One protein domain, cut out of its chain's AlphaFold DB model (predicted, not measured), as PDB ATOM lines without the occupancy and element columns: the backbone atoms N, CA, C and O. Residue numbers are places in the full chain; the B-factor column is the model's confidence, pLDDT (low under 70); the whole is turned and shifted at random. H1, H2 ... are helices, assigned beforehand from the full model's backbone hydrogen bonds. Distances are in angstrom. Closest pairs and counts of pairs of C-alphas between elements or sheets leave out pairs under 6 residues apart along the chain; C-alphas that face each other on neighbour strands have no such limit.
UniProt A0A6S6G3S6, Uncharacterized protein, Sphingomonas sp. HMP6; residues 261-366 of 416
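What this domain is: This is residues 261 to 366 of the 416 residues of an uncharacterized protein of Sphingomonas sp. HMP6 (UniProt A0A6S6G3S6). H1, H2 and H3 make a crossed cluster with H4 reaching out from H2, while H5 and H6 form a V beside it; residues 315 to 322 and 359 to 366 stick out. The printed part has 106 residues with six named helices, H1 to H6, and no named strand: all helix. It is only just compact, close to loose (radius of gyration of the C-alphas 15.4 A), spanning 54 by 35 by 20 A.

How they stand to each other: Start at H1, residues 261 to 271, a helical hairpin with the hub H2, residues 276 to 282; closest C-alphas, Arg 269 and Ala 279, 6.1 A. H3, residues 287 to 303, touches H2 with 287 to 294 alone; closest C-alphas, Ala 280 and Ala 290, 5.9 A. H2 touches H4, residues 318 to 327, about perpendicular at 74 degrees; closest C-alphas, Ala 282 and Ala 327, 4.1 A. H5, residues 335 to 345, touches H6, residues 347 to 366, at a steep tilt of 53 degrees; closest C-alphas, Leu 341 and Ala 350, 4.9 A. In all six, every O i to N i+4 pair is within hydrogen-bond range.

Where its parts are: Find C-alpha 261 at (-3.424, 15.474, -6.427); H6 runs 28.5 A to C-alpha 366 at (-29.720, -5.673, -15.351).

The domain as a whole: The printed part has no cut; H3 to H4 is a long link. Residues 313 to 316 and 319 to 320 have pLDDT under 70.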
ATOM      1  N   ALA A 261      -2.221  14.761  -5.990       81.94
ATOM      2  CA  ALA A 261      -3.424  15.474  -6.427       81.94
ATOM      3  C   ALA A 261      -4.619  15.235  -5.485       81.94
ATOM      4  O   ALA A 261      -5.311  16.172  -5.088       81.94
ATOM      5  N   SER A 262      -4.805  13.991  -5.035       84.50
ATOM      6  CA  SER A 262      -5.863  13.627  -4.092       84.50
ATOM      7  C   SER A 262      -5.620  14.211  -2.696       84.50
ATOM      8  O   SER A 262      -6.566  14.629  -2.026       84.50
ATOM      9  N   ILE A 263      -4.358  14.285  -2.255       88.06
ATOM     10  CA  ILE A 263      -3.982  14.954  -0.998       88.06
ATOM     11  C   ILE A 263      -4.285  16.453  -1.090       88.06
ATOM     12  O   ILE A 263      -4.900  17.001  -0.175       88.06
ATOM     13  N   ALA A 264      -3.887  17.106  -2.185       88.31
ATOM     14  CA  ALA A 264      -4.138  18.525  -2.418       88.31
ATOM     15  C   ALA A 264      -5.645  18.825  -2.436       88.31
ATOM     16  O   ALA A 264      -6.103  19.679  -1.678       88.31
ATOM     17  N   GLY A 265      -6.431  18.046  -3.187       87.31
ATOM     18  CA  GLY A 265      -7.888  18.180  -3.219       87.31
ATOM     19  C   GLY A 265      -8.536  18.007  -1.842       87.31
ATOM     20  O   GLY A 265      -9.452  18.754  -1.489       87.31
ATOM     21  N   LEU A 266      -8.042  17.064  -1.027       90.69
ATOM     22  CA  LEU A 266      -8.561  16.856   0.326       90.69
ATOM     23  C   LEU A 266      -8.263  18.067   1.210       90.69
ATOM     24  O   LEU A 266      -9.135  18.503   1.958       90.69
ATOM     25  N   ARG A 267      -7.055  18.632   1.115       92.56
ATOM     26  CA  ARG A 267      -6.665  19.826   1.877       92.56
ATOM     27  C   ARG A 267      -7.548  21.022   1.519       92.56
ATOM     28  O   ARG A 267      -8.065  21.658   2.432       92.56
ATOM     29  N   THR A 268      -7.808  21.261   0.232       91.56
ATOM     30  CA  THR A 268      -8.710  22.331  -0.228       91.56
ATOM     31  C   THR A 268     -10.112  22.185   0.365       91.56
ATOM     32  O   THR A 268     -10.653  23.140   0.921       91.56
ATOM     33  N   ARG A 269     -10.684  20.974   0.336       89.44
ATOM     34  CA  ARG A 269     -12.017  20.700   0.903       89.44
ATOM     35  C   ARG A 269     -12.069  20.855   2.426       89.44
ATOM     36  O   ARG A 269     -13.047  21.374   2.958       89.44
ATOM     37  N   LEU A 270     -11.015  20.444   3.137       90.94
ATOM     38  CA  LEU A 270     -10.921  20.626   4.591       90.94
ATOM     39  C   LEU A 270     -10.831  22.108   4.979       90.94
ATOM     40  O   LEU A 270     -11.453  22.515   5.956       90.94
ATOM     41  N   ILE A 271     -10.097  22.914   4.207       91.31
ATOM     42  CA  ILE A 271     -10.028  24.372   4.395       91.31
ATOM     43  C   ILE A 271     -11.388  25.020   4.097       91.31
ATOM     44  O   ILE A 271     -11.794  25.932   4.809       91.31
ATOM     45  N   ALA A 272     -12.143  24.501   3.124       87.12
ATOM     46  CA  ALA A 272     -13.516  24.927   2.848       87.12
ATOM     47  C   ALA A 272     -14.538  24.513   3.937       87.12
ATOM     48  O   ALA A 272     -15.727  24.805   3.811       87.12
ATOM     49  N   GLY A 273     -14.099  23.831   5.003       84.75
ATOM     50  CA  GLY A 273     -14.952  23.422   6.119       84.75
ATOM     51  C   GLY A 273     -15.770  22.156   5.856       84.75
ATOM     52  O   GLY A 273     -16.737  21.897   6.575       84.75
ATOM     53  N   GLU A 274     -15.425  21.341   4.853       86.00
ATOM     54  CA  GLU A 274     -16.109  20.064   4.626       86.00
ATOM     55  C   GLU A 274     -15.765  19.025   5.715       86.00
ATOM     56  O   GLU A 274     -14.605  18.895   6.125       86.00
ATOM     57  N   PRO A 275     -16.740  18.213   6.176       88.00
ATOM     58  CA  PRO A 275     -16.459  17.094   7.069       88.00
ATOM     59  C   PRO A 275     -15.475  16.089   6.451       88.00
ATOM     60  O   PRO A 275     -15.662  15.620   5.331       88.00
ATOM     61  N   VAL A 276     -14.472  15.673   7.232       89.00
ATOM     62  CA  VAL A 276     -13.360  14.803   6.790       89.00
ATOM     63  C   VAL A 276     -13.842  13.543   6.078       89.00
ATOM     64  O   VAL A 276     -13.325  13.192   5.025       89.00
ATOM     65  N   ALA A 277     -14.835  12.852   6.646       84.75
ATOM     66  CA  ALA A 277     -15.349  11.607   6.082       84.75
ATOM     67  C   ALA A 277     -15.993  11.810   4.701       84.75
ATOM     68  O   ALA A 277     -15.917  10.927   3.853       84.75
ATOM     69  N   HIS A 278     -16.614  12.968   4.483       82.50
ATOM     70  CA  HIS A 278     -17.299  13.311   3.242       82.50
ATOM     71  C   HIS A 278     -16.293  13.713   2.158       82.50
ATOM     72  O   HIS A 278     -16.249  13.075   1.105       82.50
ATOM     73  N   ALA A 279     -15.387  14.639   2.483       86.94
ATOM     74  CA  ALA A 279     -14.303  15.053   1.594       86.94
ATOM     75  C   ALA A 279     -13.402  13.872   1.185       86.94
ATOM     76  O   ALA A 279     -12.999  13.754   0.027       86.94
ATOM     77  N   ALA A 280     -13.128  12.953   2.118       87.62
ATOM     78  CA  ALA A 280     -12.346  11.752   1.846       87.62
ATOM     79  C   ALA A 280     -13.027  10.832   0.827       87.62
ATOM     80  O   ALA A 280     -12.368  10.364  -0.098       87.62
ATOM     81  N   LYS A 281     -14.336  10.590   0.967       83.94
ATOM     82  CA  LYS A 281     -15.082   9.750   0.023       83.94
ATOM     83  C   LYS A 281     -15.159  10.375  -1.367       83.94
ATOM     84  O   LYS A 281     -14.907   9.678  -2.344       83.94
ATOM     85  N   ALA A 282     -15.421  11.680  -1.446       82.44
ATOM     86  CA  ALA A 282     -15.501  12.393  -2.718       82.44
ATOM     87  C   ALA A 282     -14.213  12.258  -3.555       82.44
ATOM     88  O   ALA A 282     -14.293  12.167  -4.777       82.44
ATOM     89  N   ILE A 283     -13.051  12.169  -2.895       85.12
ATOM     90  CA  ILE A 283     -11.724  12.066  -3.527       85.12
ATOM     91  C   ILE A 283     -11.147  10.626  -3.470       85.12
ATOM     92  O   ILE A 283     -10.013  10.376  -3.869       85.12
ATOM     93  N   GLY A 284     -11.892   9.629  -2.981       79.62
ATOM     94  CA  GLY A 284     -11.424   8.230  -2.960       79.62
ATOM     95  C   GLY A 284     -10.296   7.934  -1.952       79.62
ATOM     96  O   GLY A 284      -9.472   7.025  -2.136       79.62
ATOM     97  N   ILE A 285     -10.247   8.678  -0.846       83.94
ATOM     98  CA  ILE A 285      -9.299   8.482   0.255       83.94
ATOM     99  C   ILE A 285      -9.958   7.675   1.380       83.94
ATOM    100  O   ILE A 285     -11.091   7.920   1.786       83.94
ATOM    101  N   GLY A 286      -9.226   6.700   1.923       82.94
ATOM    102  CA  GLY A 286      -9.693   5.918   3.070       82.94
ATOM    103  C   GLY A 286      -9.716   6.753   4.354       82.94
ATOM    104  O   GLY A 286      -8.829   7.579   4.570       82.94
ATOM    105  N   SER A 287     -10.677   6.489   5.241       82.75
ATOM    106  CA  SER A 287     -10.906   7.252   6.481       82.75
ATOM    107  C   SER A 287      -9.634   7.465   7.313       82.75
ATOM    108  O   SER A 287      -9.278   8.601   7.617       82.75
ATOM    109  N   CYS A 288      -8.891   6.397   7.615       83.19
ATOM    110  CA  CYS A 288      -7.653   6.479   8.398       83.19
ATOM    111  C   CYS A 288      -6.580   7.367   7.745       83.19
ATOM    112  O   CYS A 288      -5.824   8.034   8.447       83.19
ATOM    113  N   GLY A 289      -6.488   7.359   6.412       83.69
ATOM    114  CA  GLY A 289      -5.552   8.208   5.671       83.69
ATOM    115  C   GLY A 289      -5.967   9.676   5.720       83.69
ATOM    116  O   GLY A 289      -5.139  10.536   6.006       83.69
ATOM    117  N   ALA A 290      -7.259   9.947   5.533       88.50
ATOM    118  CA  ALA A 290      -7.806  11.298   5.578       88.50
ATOM    119  C   ALA A 290      -7.614  11.967   6.946       88.50
ATOM    120  O   ALA A 290      -7.214  13.128   7.007       88.50
ATOM    121  N   TYR A 291      -7.818  11.233   8.044       91.25
ATOM    122  CA  TYR A 291      -7.582  11.769   9.388       91.25
ATOM    123  C   TYR A 291      -6.107  12.105   9.643       91.25
ATOM    124  O   TYR A 291      -5.825  13.159  10.204       91.25
ATOM    125  N   LYS A 292      -5.163  11.292   9.150       89.62
ATOM    126  CA  LYS A 292      -3.728  11.623   9.224       89.62
ATOM    127  C   LYS A 292      -3.384  12.892   8.444       89.62
ATOM    128  O   LYS A 292      -2.614  13.708   8.934       89.62
ATOM    129  N   ILE A 293      -3.961  13.058   7.250       90.94
ATOM    130  CA  ILE A 293      -3.758  14.259   6.425       90.94
ATOM    131  C   ILE A 293      -4.356  15.491   7.117       90.94
ATOM    132  O   ILE A 293      -3.708  16.532   7.155       90.94
ATOM    133  N   ARG A 294      -5.546  15.372   7.721       92.75
ATOM    134  CA  ARG A 294      -6.157  16.439   8.530       92.75
ATOM    135  C   ARG A 294      -5.258  16.850   9.692       92.75
ATOM    136  O   ARG A 294      -5.099  18.040   9.932       92.75
ATOM    137  N   ASP A 295      -4.716  15.886  10.429       91.12
ATOM    138  CA  ASP A 295      -3.893  16.170  11.607       91.12
ATOM    139  C   ASP A 295      -2.568  16.833  11.219       91.12
ATOM    140  O   ASP A 295      -2.147  17.776  11.885       91.12
ATOM    141  N   ALA A 296      -1.969  16.415  10.099       90.62
ATOM    142  CA  ALA A 296      -0.813  17.090   9.512       90.62
ATOM    143  C   ALA A 296      -1.149  18.530   9.090       90.62
ATOM    144  O   ALA A 296      -0.477  19.459   9.525       90.62
ATOM    145  N   LEU A 297      -2.243  18.736   8.344       91.12
ATOM    146  CA  LEU A 297      -2.707  20.071   7.943       91.12
ATOM    147  C   LEU A 297      -3.000  20.967   9.157       91.12
ATOM    148  O   LEU A 297      -2.686  22.151   9.145       91.12
ATOM    149  N   ARG A 298      -3.589  20.411  10.219       90.69
ATOM    150  CA  ARG A 298      -3.843  21.137  11.468       90.69
ATOM    151  C   ARG A 298      -2.538  21.571  12.137       90.69
ATOM    152  O   ARG A 298      -2.484  22.689  12.633       90.69
ATOM    153  N   ALA A 299      -1.526  20.704  12.173       89.25
ATOM    154  CA  ALA A 299      -0.222  21.033  12.743       89.25
ATOM    155  C   ALA A 299       0.511  22.107  11.920       89.25
ATOM    156  O   ALA A 299       1.091  23.019  12.499       89.25
ATOM    157  N   GLU A 300       0.436  22.025  10.590       90.69
ATOM    158  CA  GLU A 300       1.006  23.022   9.674       90.69
ATOM    159  C   GLU A 300       0.339  24.394   9.853       90.69
ATOM    160  O   GLU A 300       1.026  25.377  10.110       90.69
ATOM    161  N   LEU A 301      -0.998  24.454   9.840       90.06
ATOM    162  CA  LEU A 301      -1.730  25.701  10.086       90.06
ATOM    163  C   LEU A 301      -1.428  26.278  11.475       90.06
ATOM    164  O   LEU A 301      -1.249  27.485  11.601       90.06
ATOM    165  N   ALA A 302      -1.323  25.429  12.502       90.31
ATOM    166  CA  ALA A 302      -0.986  25.874  13.853       90.31
ATOM    167  C   ALA A 302       0.417  26.496  13.931       90.31
ATOM    168  O   ALA A 302       0.603  27.474  14.653       90.31
ATOM    169  N   ALA A 303       1.388  25.976  13.170       90.25
ATOM    170  CA  ALA A 303       2.721  26.570  13.063       90.25
ATOM    171  C   ALA A 303       2.695  27.949  12.376       90.25
ATOM    172  O   ALA A 303       3.497  28.816  12.708       90.25
ATOM    173  N   GLU A 304       1.740  28.174  11.472       91.00
ATOM    174  CA  GLU A 304       1.480  29.461  10.812       91.00
ATOM    175  C   GLU A 304       0.568  30.399  11.635       91.00
ATOM    176  O   GLU A 304       0.152  31.450  11.146       91.00
ATOM    177  N   GLY A 305       0.207  30.027  12.870       88.88
ATOM    178  CA  GLY A 305      -0.703  30.801  13.726       88.88
ATOM    179  C   GLY A 305      -2.173  30.772  13.282       88.88
ATOM    180  O   GLY A 305      -2.986  31.560  13.764       88.88
ATOM    181  N   ARG A 306      -2.537  29.872  12.365       90.31
ATOM    182  CA  ARG A 306      -3.899  29.685  11.850       90.31
ATOM    183  C   ARG A 306      -4.549  28.445  12.456       90.31
ATOM    184  O   ARG A 306      -3.897  27.474  12.831       90.31
ATOM    185  N   THR A 307      -5.876  28.436  12.504       89.00
ATOM    186  CA  THR A 307      -6.650  27.273  12.953       89.00
ATOM    187  C   THR A 307      -7.436  26.672  11.801       89.00
ATOM    188  O   THR A 307      -8.084  27.396  11.048       89.00
ATOM    189  N   LEU A 308      -7.428  25.340  11.690       87.44
ATOM    190  CA  LEU A 308      -8.293  24.642  10.741       87.44
ATOM    191  C   LEU A 308      -9.769  24.936  11.083       87.44
ATOM    192  O   LEU A 308     -10.155  24.717  12.237       87.44
ATOM    193  N   PRO A 309     -10.591  25.398  10.123       87.56
ATOM    194  CA  PRO A 309     -11.979  25.749  10.387       87.56
ATOM    195  C   PRO A 309     -12.794  24.546  10.874       87.56
ATOM    196  O   PRO A 309     -12.529  23.390  10.524       87.56
ATOM    197  N   ALA A 310     -13.796  24.821  11.712       83.81
ATOM    198  CA  ALA A 310     -14.710  23.795  12.192       83.81
ATOM    199  C   ALA A 310     -15.534  23.225  11.021       83.81
ATOM    200  O   ALA A 310     -15.956  23.984  10.144       83.81
ATOM    201  N   PRO A 311     -15.791  21.905  10.993       83.88
ATOM    202  CA  PRO A 311     -16.558  21.302   9.916       83.88
ATOM    203  C   PRO A 311     -17.999  21.820   9.931       83.88
ATOM    204  O   PRO A 311     -18.688  21.757  10.955       83.88
ATOM    205  N   ILE A 312     -18.472  22.280   8.775       79.56
ATOM    206  CA  ILE A 312     -19.850  22.719   8.575       79.56
ATOM    207  C   ILE A 312     -20.741  21.476   8.664       79.56
ATOM    208  O   ILE A 312     -20.629  20.549   7.856       79.56
ATOM    209  N   ARG A 313     -21.628  21.432   9.666       69.00
ATOM    210  CA  ARG A 313     -22.601  20.339   9.794       69.00
ATOM    211  C   ARG A 313     -23.527  20.360   8.577       69.00
ATOM    212  O   ARG A 313     -24.192  21.358   8.312       69.00
ATOM    213  N   LEU A 314     -23.568  19.252   7.839       64.12
ATOM    214  CA  LEU A 314     -24.496  19.079   6.724       64.12
ATOM    215  C   LEU A 314     -25.922  18.977   7.289       64.12
ATOM    216  O   LEU A 314     -26.242  18.034   8.009       64.12
ATOM    217  N   GLY A 315     -26.752  19.979   7.008       65.31
ATOM    218  CA  GLY A 315     -28.192  19.966   7.275       65.31
ATOM    219  C   GLY A 315     -28.989  19.235   6.181       65.31
ATOM    220  O   GLY A 315     -28.462  18.389   5.459       65.31
ATOM    221  N   ARG A 316     -30.284  19.564   6.050       66.56
ATOM    222  CA  ARG A 316     -31.224  18.933   5.097       66.56
ATOM    223  C   ARG A 316     -31.451  19.718   3.791       66.56
ATOM    224  O   ARG A 316     -32.358  19.355   3.043       66.56
ATOM    225  N   THR A 317     -30.686  20.773   3.501       75.81
ATOM    226  CA  THR A 317     -30.940  21.610   2.312       75.81
ATOM    227  C   THR A 317     -30.585  20.893   1.003       75.81
ATOM    228  O   THR A 317     -29.800  19.942   0.988       75.81
ATOM    229  N   ALA A 318     -31.156  21.342  -0.121       72.88
ATOM    230  CA  ALA A 318     -30.933  20.734  -1.439       72.88
ATOM    231  C   ALA A 318     -29.445  20.717  -1.843       72.88
ATOM    232  O   ALA A 318     -28.932  19.680  -2.259       72.88
ATOM    233  N   ALA A 319     -28.720  21.817  -1.610       69.50
ATOM    234  CA  ALA A 319     -27.278  21.898  -1.855       69.50
ATOM    235  C   ALA A 319     -26.473  20.895  -1.004       69.50
ATOM    236  O   ALA A 319     -25.480  20.327  -1.455       69.50
ATOM    237  N   GLN A 320     -26.916  20.630   0.227       69.56
ATOM    238  CA  GLN A 320     -26.268  19.668   1.122       69.56
ATOM    239  C   GLN A 320     -26.558  18.218   0.712       69.56
ATOM    240  O   GLN A 320     -25.657  17.381   0.778       69.56
ATOM    241  N   ARG A 321     -27.774  17.922   0.228       72.69
ATOM    242  CA  ARG A 321     -28.111  16.616  -0.367       72.69
ATOM    243  C   ARG A 321     -27.319  16.351  -1.645       72.69
ATOM    244  O   ARG A 321     -26.810  15.246  -1.800       72.69
ATOM    245  N   ALA A 322     -27.158  17.358  -2.504       72.75
ATOM    246  CA  ALA A 322     -26.334  17.258  -3.706       72.75
ATOM    247  C   ALA A 322     -24.876  16.913  -3.356       72.75
ATOM    248  O   ALA A 322     -24.329  15.950  -3.888       72.75
ATOM    249  N   ARG A 323     -24.285  17.600  -2.366       70.25
ATOM    250  CA  ARG A 323     -22.950  17.252  -1.848       70.25
ATOM    251  C   ARG A 323     -22.906  15.834  -1.277       70.25
ATOM    252  O   ARG A 323     -21.959  15.095  -1.531       70.25
ATOM    253  N   ALA A 324     -23.901  15.418  -0.490       70.25
ATOM    254  CA  ALA A 324     -23.965  14.062   0.069       70.25
ATOM    255  C   ALA A 324     -24.008  12.975  -1.021       70.25
ATOM    256  O   ALA A 324     -23.304  11.971  -0.896       70.25
ATOM    257  N   ALA A 325     -24.777  13.199  -2.089       73.56
ATOM    258  CA  ALA A 325     -24.820  12.325  -3.258       73.56
ATOM    259  C   ALA A 325     -23.470  12.299  -3.990       73.56
ATOM    260  O   ALA A 325     -22.962  11.219  -4.286       73.56
ATOM    261  N   GLU A 326     -22.838  13.464  -4.176       74.00
ATOM    262  CA  GLU A 326     -21.514  13.579  -4.794       74.00
ATOM    263  C   GLU A 326     -20.459  12.747  -4.056       74.00
ATOM    264  O   GLU A 326     -19.612  12.151  -4.704       74.00
ATOM    265  N   ALA A 327     -20.506  12.644  -2.724       70.69
ATOM    266  CA  ALA A 327     -19.542  11.841  -1.966       70.69
ATOM    267  C   ALA A 327     -19.784  10.327  -2.024       70.69
ATOM    268  O   ALA A 327     -18.872   9.566  -1.713       70.69
ATOM    269  N   ASN A 328     -20.974   9.862  -2.401       76.88
ATOM    270  CA  ASN A 328     -21.294   8.431  -2.456       76.88
ATOM    271  C   ASN A 328     -21.156   7.841  -3.872       76.88
ATOM    272  O   ASN A 328     -21.688   6.770  -4.142       76.88
ATOM    273  N   TRP A 329     -20.420   8.511  -4.762       81.75
ATOM    274  CA  TRP A 329     -20.217   8.062  -6.141       81.75
ATOM    275  C   TRP A 329     -19.370   6.783  -6.264       81.75
ATOM    276  O   TRP A 329     -19.530   6.041  -7.227       81.75
ATOM    277  N   LEU A 330     -18.468   6.524  -5.307       81.19
ATOM    278  CA  LEU A 330     -17.535   5.395  -5.339       81.19
ATOM    279  C   LEU A 330     -18.045   4.229  -4.470       81.19
ATOM    280  O   LEU A 330     -18.075   4.363  -3.240       81.19
ATOM    281  N   PRO A 331     -18.380   3.065  -5.059       79.81
ATOM    282  CA  PRO A 331     -18.793   1.887  -4.305       79.81
ATOM    283  C   PRO A 331     -17.686   1.333  -3.397       79.81
ATOM    284  O   PRO A 331     -16.485   1.428  -3.681       79.81
ATOM    285  N   ASN A 332     -18.097   0.683  -2.305       75.81
ATOM    286  CA  ASN A 332     -17.176  -0.020  -1.414       75.81
ATOM    287  C   ASN A 332     -16.394  -1.095  -2.191       75.81
ATOM    288  O   ASN A 332     -16.958  -1.830  -2.991       75.81
ATOM    289  N   GLY A 333     -15.084  -1.195  -1.949       78.38
ATOM    290  CA  GLY A 333     -14.208  -2.178  -2.604       78.38
ATOM    291  C   GLY A 333     -13.503  -1.688  -3.875       78.38
ATOM    292  O   GLY A 333     -12.428  -2.195  -4.181       78.38
ATOM    293  N   ARG A 334     -13.997  -0.635  -4.545       81.62
ATOM    294  CA  ARG A 334     -13.399  -0.117  -5.802       81.62
ATOM    295  C   ARG A 334     -12.354   0.986  -5.632       81.62
ATOM    296  O   ARG A 334     -11.809   1.514  -6.594       81.62
ATOM    297  N   MET A 335     -12.003   1.311  -4.390       81.31
ATOM    298  CA  MET A 335     -11.030   2.365  -4.080       81.31
ATOM    299  C   MET A 335      -9.632   2.106  -4.656       81.31
ATOM    300  O   MET A 335      -8.920   3.051  -4.986       81.31
ATOM    301  N   GLN A 336      -9.215   0.842  -4.759       78.25
ATOM    302  CA  GLN A 336      -7.906   0.500  -5.322       78.25
ATOM    303  C   GLN A 336      -7.873   0.702  -6.839       78.25
ATOM    304  O   GLN A 336      -6.894   1.244  -7.345       78.25
ATOM    305  N   GLU A 337      -8.950   0.324  -7.533       82.50
ATOM    306  CA  GLU A 337      -9.120   0.536  -8.974       82.50
ATOM    307  C   GLU A 337      -9.095   2.031  -9.302       82.50
ATOM    308  O   GLU A 337      -8.294   2.465 -10.128       82.50
ATOM    309  N   PHE A 338      -9.871   2.840  -8.568       83.94
ATOM    310  CA  PHE A 338      -9.863   4.293  -8.744       83.94
ATOM    311  C   PHE A 338      -8.450   4.877  -8.629       83.94
ATOM    312  O   PHE A 338      -8.011   5.627  -9.490       83.94
ATOM    313  N   ARG A 339      -7.683   4.486  -7.605       79.06
ATOM    314  CA  ARG A 339      -6.313   4.993  -7.406       79.06
ATOM    315  C   ARG A 339      -5.351   4.617  -8.525       79.06
ATOM    316  O   ARG A 339      -4.435   5.386  -8.803       79.06
ATOM    317  N   GLN A 340      -5.533   3.450  -9.138       80.62
ATOM    318  CA  GLN A 340      -4.738   3.047 -10.297       80.62
ATOM    319  C   GLN A 340      -5.075   3.919 -11.507       80.62
ATOM    320  O   GLN A 340      -4.161   4.432 -12.147       80.62
ATOM    321  N   LEU A 341      -6.364   4.157 -11.762       83.44
ATOM    322  CA  LEU A 341      -6.813   5.033 -12.844       83.44
ATOM    323  C   LEU A 341      -6.315   6.471 -12.659       83.44
ATOM    324  O   LEU A 341      -5.817   7.058 -13.614       83.44
ATOM    325  N   VAL A 342      -6.343   7.007 -11.431       82.75
ATOM    326  CA  VAL A 342      -5.830   8.358 -11.127       82.75
ATOM    327  C   VAL A 342      -4.353   8.495 -11.497       82.75
ATOM    328  O   VAL A 342      -3.914   9.573 -11.889       82.75
ATOM    329  N   HIS A 343      -3.570   7.420 -11.389       73.31
ATOM    330  CA  HIS A 343      -2.155   7.457 -11.749       73.31
ATOM    331  C   HIS A 343      -1.920   7.546 -13.263       73.31
ATOM    332  O   HIS A 343      -0.919   8.120 -13.678       73.31
ATOM    333  N   VAL A 344      -2.820   6.973 -14.063       79.38
ATOM    334  CA  VAL A 344      -2.679   6.882 -15.524       79.38
ATOM    335  C   VAL A 344      -3.356   8.057 -16.230       79.38
ATOM    336  O   VAL A 344      -2.776   8.623 -17.148       79.38
ATOM    337  N   HIS A 345      -4.551   8.438 -15.781       80.94
ATOM    338  CA  HIS A 345      -5.434   9.391 -16.465       80.94
ATOM    339  C   HIS A 345      -5.640  10.700 -15.680       80.94
ATOM    340  O   HIS A 345      -6.276  11.633 -16.146       80.94
ATOM    341  N   GLY A 346      -5.108  10.807 -14.458       81.81
ATOM    342  CA  GLY A 346      -5.418  11.935 -13.579       81.81
ATOM    343  C   GLY A 346      -6.791  11.801 -12.914       81.81
ATOM    344  O   GLY A 346      -7.525  10.839 -13.127       81.81
ATOM    345  N   GLN A 347      -7.116  12.724 -12.006       78.62
ATOM    346  CA  GLN A 347      -8.204  12.512 -11.046       78.62
ATOM    347  C   GLN A 347      -9.606  12.556 -11.667       78.62
ATOM    348  O   GLN A 347     -10.444  11.717 -11.327       78.62
ATOM    349  N   ASP A 348      -9.853  13.512 -12.559       81.44
ATOM    350  CA  ASP A 348     -11.182  13.738 -13.128       81.44
ATOM    351  C   ASP A 348     -11.511  12.704 -14.211       81.44
ATOM    352  O   ASP A 348     -12.573  12.083 -14.162       81.44
ATOM    353  N   GLU A 349     -10.565  12.403 -15.105       84.62
ATOM    354  CA  GLU A 349     -10.731  11.345 -16.110       84.62
ATOM    355  C   GLU A 349     -10.885   9.964 -15.461       84.62
ATOM    356  O   GLU A 349     -11.759   9.190 -15.847       84.62
ATOM    357  N   ALA A 350     -10.111   9.662 -14.410       85.25
ATOM    358  CA  ALA A 350     -10.250   8.410 -13.667       85.25
ATOM    359  C   ALA A 350     -11.641   8.234 -13.048       85.25
ATOM    360  O   ALA A 350     -12.143   7.110 -12.955       85.25
ATOM    361  N   LYS A 351     -12.261   9.336 -12.607       85.44
ATOM    362  CA  LYS A 351     -13.623   9.325 -12.074       85.44
ATOM    363  C   LYS A 351     -14.629   9.031 -13.187       85.44
ATOM    364  O   LYS A 351     -15.480   8.169 -12.984       85.44
ATOM    365  N   CYS A 352     -14.499   9.673 -14.349       86.50
ATOM    366  CA  CYS A 352     -15.362   9.420 -15.508       86.50
ATOM    367  C   CYS A 352     -15.271   7.962 -15.983       86.50
ATOM    368  O   CYS A 352     -16.295   7.285 -16.041       86.50
ATOM    369  N   ILE A 353     -14.054   7.445 -16.189       88.25
ATOM    370  CA  ILE A 353     -13.813   6.058 -16.628       88.25
ATOM    371  C   ILE A 353     -14.467   5.057 -15.670       88.25
ATOM    372  O   ILE A 353     -15.105   4.091 -16.092       88.25
ATOM    373  N   LEU A 354     -14.314   5.271 -14.360       87.56
ATOM    374  CA  LEU A 354     -14.866   4.352 -13.372       87.56
ATOM    375  C   LEU A 354     -16.396   4.434 -13.296       87.56
ATOM    376  O   LEU A 354     -17.042   3.401 -13.147       87.56
ATOM    377  N   ILE A 355     -16.977   5.634 -13.409       87.06
ATOM    378  CA  ILE A 355     -18.435   5.816 -13.447       87.06
ATOM    379  C   ILE A 355     -19.029   5.122 -14.675       87.06
ATOM    380  O   ILE A 355     -20.006   4.389 -14.535       87.06
ATOM    381  N   GLU A 356     -18.425   5.295 -15.852       88.56
ATOM    382  CA  GLU A 356     -18.854   4.623 -17.083       88.56
ATOM    383  C   GLU A 356     -18.781   3.102 -16.949       88.56
ATOM    384  O   GLU A 356     -19.739   2.405 -17.282       88.56
ATOM    385  N   ARG A 357     -17.687   2.578 -16.386       88.38
ATOM    386  CA  ARG A 357     -17.538   1.138 -16.142       88.38
ATOM    387  C   ARG A 357     -18.589   0.608 -15.167       88.38
ATOM    388  O   ARG A 357     -19.179  -0.434 -15.431       88.38
ATOM    389  N   ILE A 358     -18.858   1.322 -14.071       86.62
ATOM    390  CA  ILE A 358     -19.912   0.945 -13.116       86.62
ATOM    391  C   ILE A 358     -21.281   0.939 -13.809       86.62
ATOM    392  O   ILE A 358     -22.062   0.014 -13.600       86.62
ATOM    393  N   ALA A 359     -21.570   1.931 -14.652       87.19
ATOM    394  CA  ALA A 359     -22.823   1.986 -15.400       87.19
ATOM    395  C   ALA A 359     -22.950   0.820 -16.397       87.19
ATOM    396  O   ALA A 359     -24.016   0.215 -16.495       87.19
ATOM    397  N   GLN A 360     -21.865   0.460 -17.090       87.38
ATOM    398  CA  GLN A 360     -21.825  -0.689 -18.001       87.38
ATOM    399  C   GLN A 360     -22.061  -2.011 -17.269       87.38
ATOM    400  O   GLN A 360     -22.844  -2.836 -17.732       87.38
ATOM    401  N   GLU A 361     -21.422  -2.210 -16.117       86.00
ATOM    402  CA  GLU A 361     -21.623  -3.403 -15.292       86.00
ATOM    403  C   GLU A 361     -23.054  -3.484 -14.763       86.00
ATOM    404  O   GLU A 361     -23.680  -4.529 -14.887       86.00
ATOM    405  N   GLN A 362     -23.608  -2.383 -14.245       85.75
ATOM    406  CA  GLN A 362     -24.999  -2.340 -13.786       85.75
ATOM    407  C   GLN A 362     -25.982  -2.617 -14.926       85.75
ATOM    408  O   GLN A 362     -26.978  -3.312 -14.730       85.75
ATOM    409  N   HIS A 363     -25.703  -2.104 -16.124       84.50
ATOM    410  CA  HIS A 363     -26.508  -2.387 -17.305       84.50
ATOM    411  C   HIS A 363     -26.412  -3.864 -17.714       84.50
ATOM    412  O   HIS A 363     -27.436  -4.493 -17.977       84.50
ATOM    413  N   ALA A 364     -25.209  -4.446 -17.701       85.06
ATOM    414  CA  ALA A 364     -24.993  -5.859 -17.991       85.06
ATOM    415  C   ALA A 364     -25.655  -6.774 -16.949       85.06
ATOM    416  O   ALA A 364     -26.303  -7.749 -17.321       85.06
ATOM    417  N   GLU A 365     -25.556  -6.442 -15.660       84.56
ATOM    418  CA  GLU A 365     -26.253  -7.138 -14.576       84.56
ATOM    419  C   GLU A 365     -27.771  -7.032 -14.734       84.56
ATOM    420  O   GLU A 365     -28.469  -8.032 -14.582       84.56
ATOM    421  N   ALA A 366     -28.296  -5.858 -15.096       83.06
ATOM    422  CA  ALA A 366     -29.720  -5.673 -15.351       83.06
ATOM    423  C   ALA A 366     -30.203  -6.520 -16.538       83.06
ATOM    424  O   ALA A 366     -31.259  -7.147 -16.445       83.06
TER     425      ALA A 366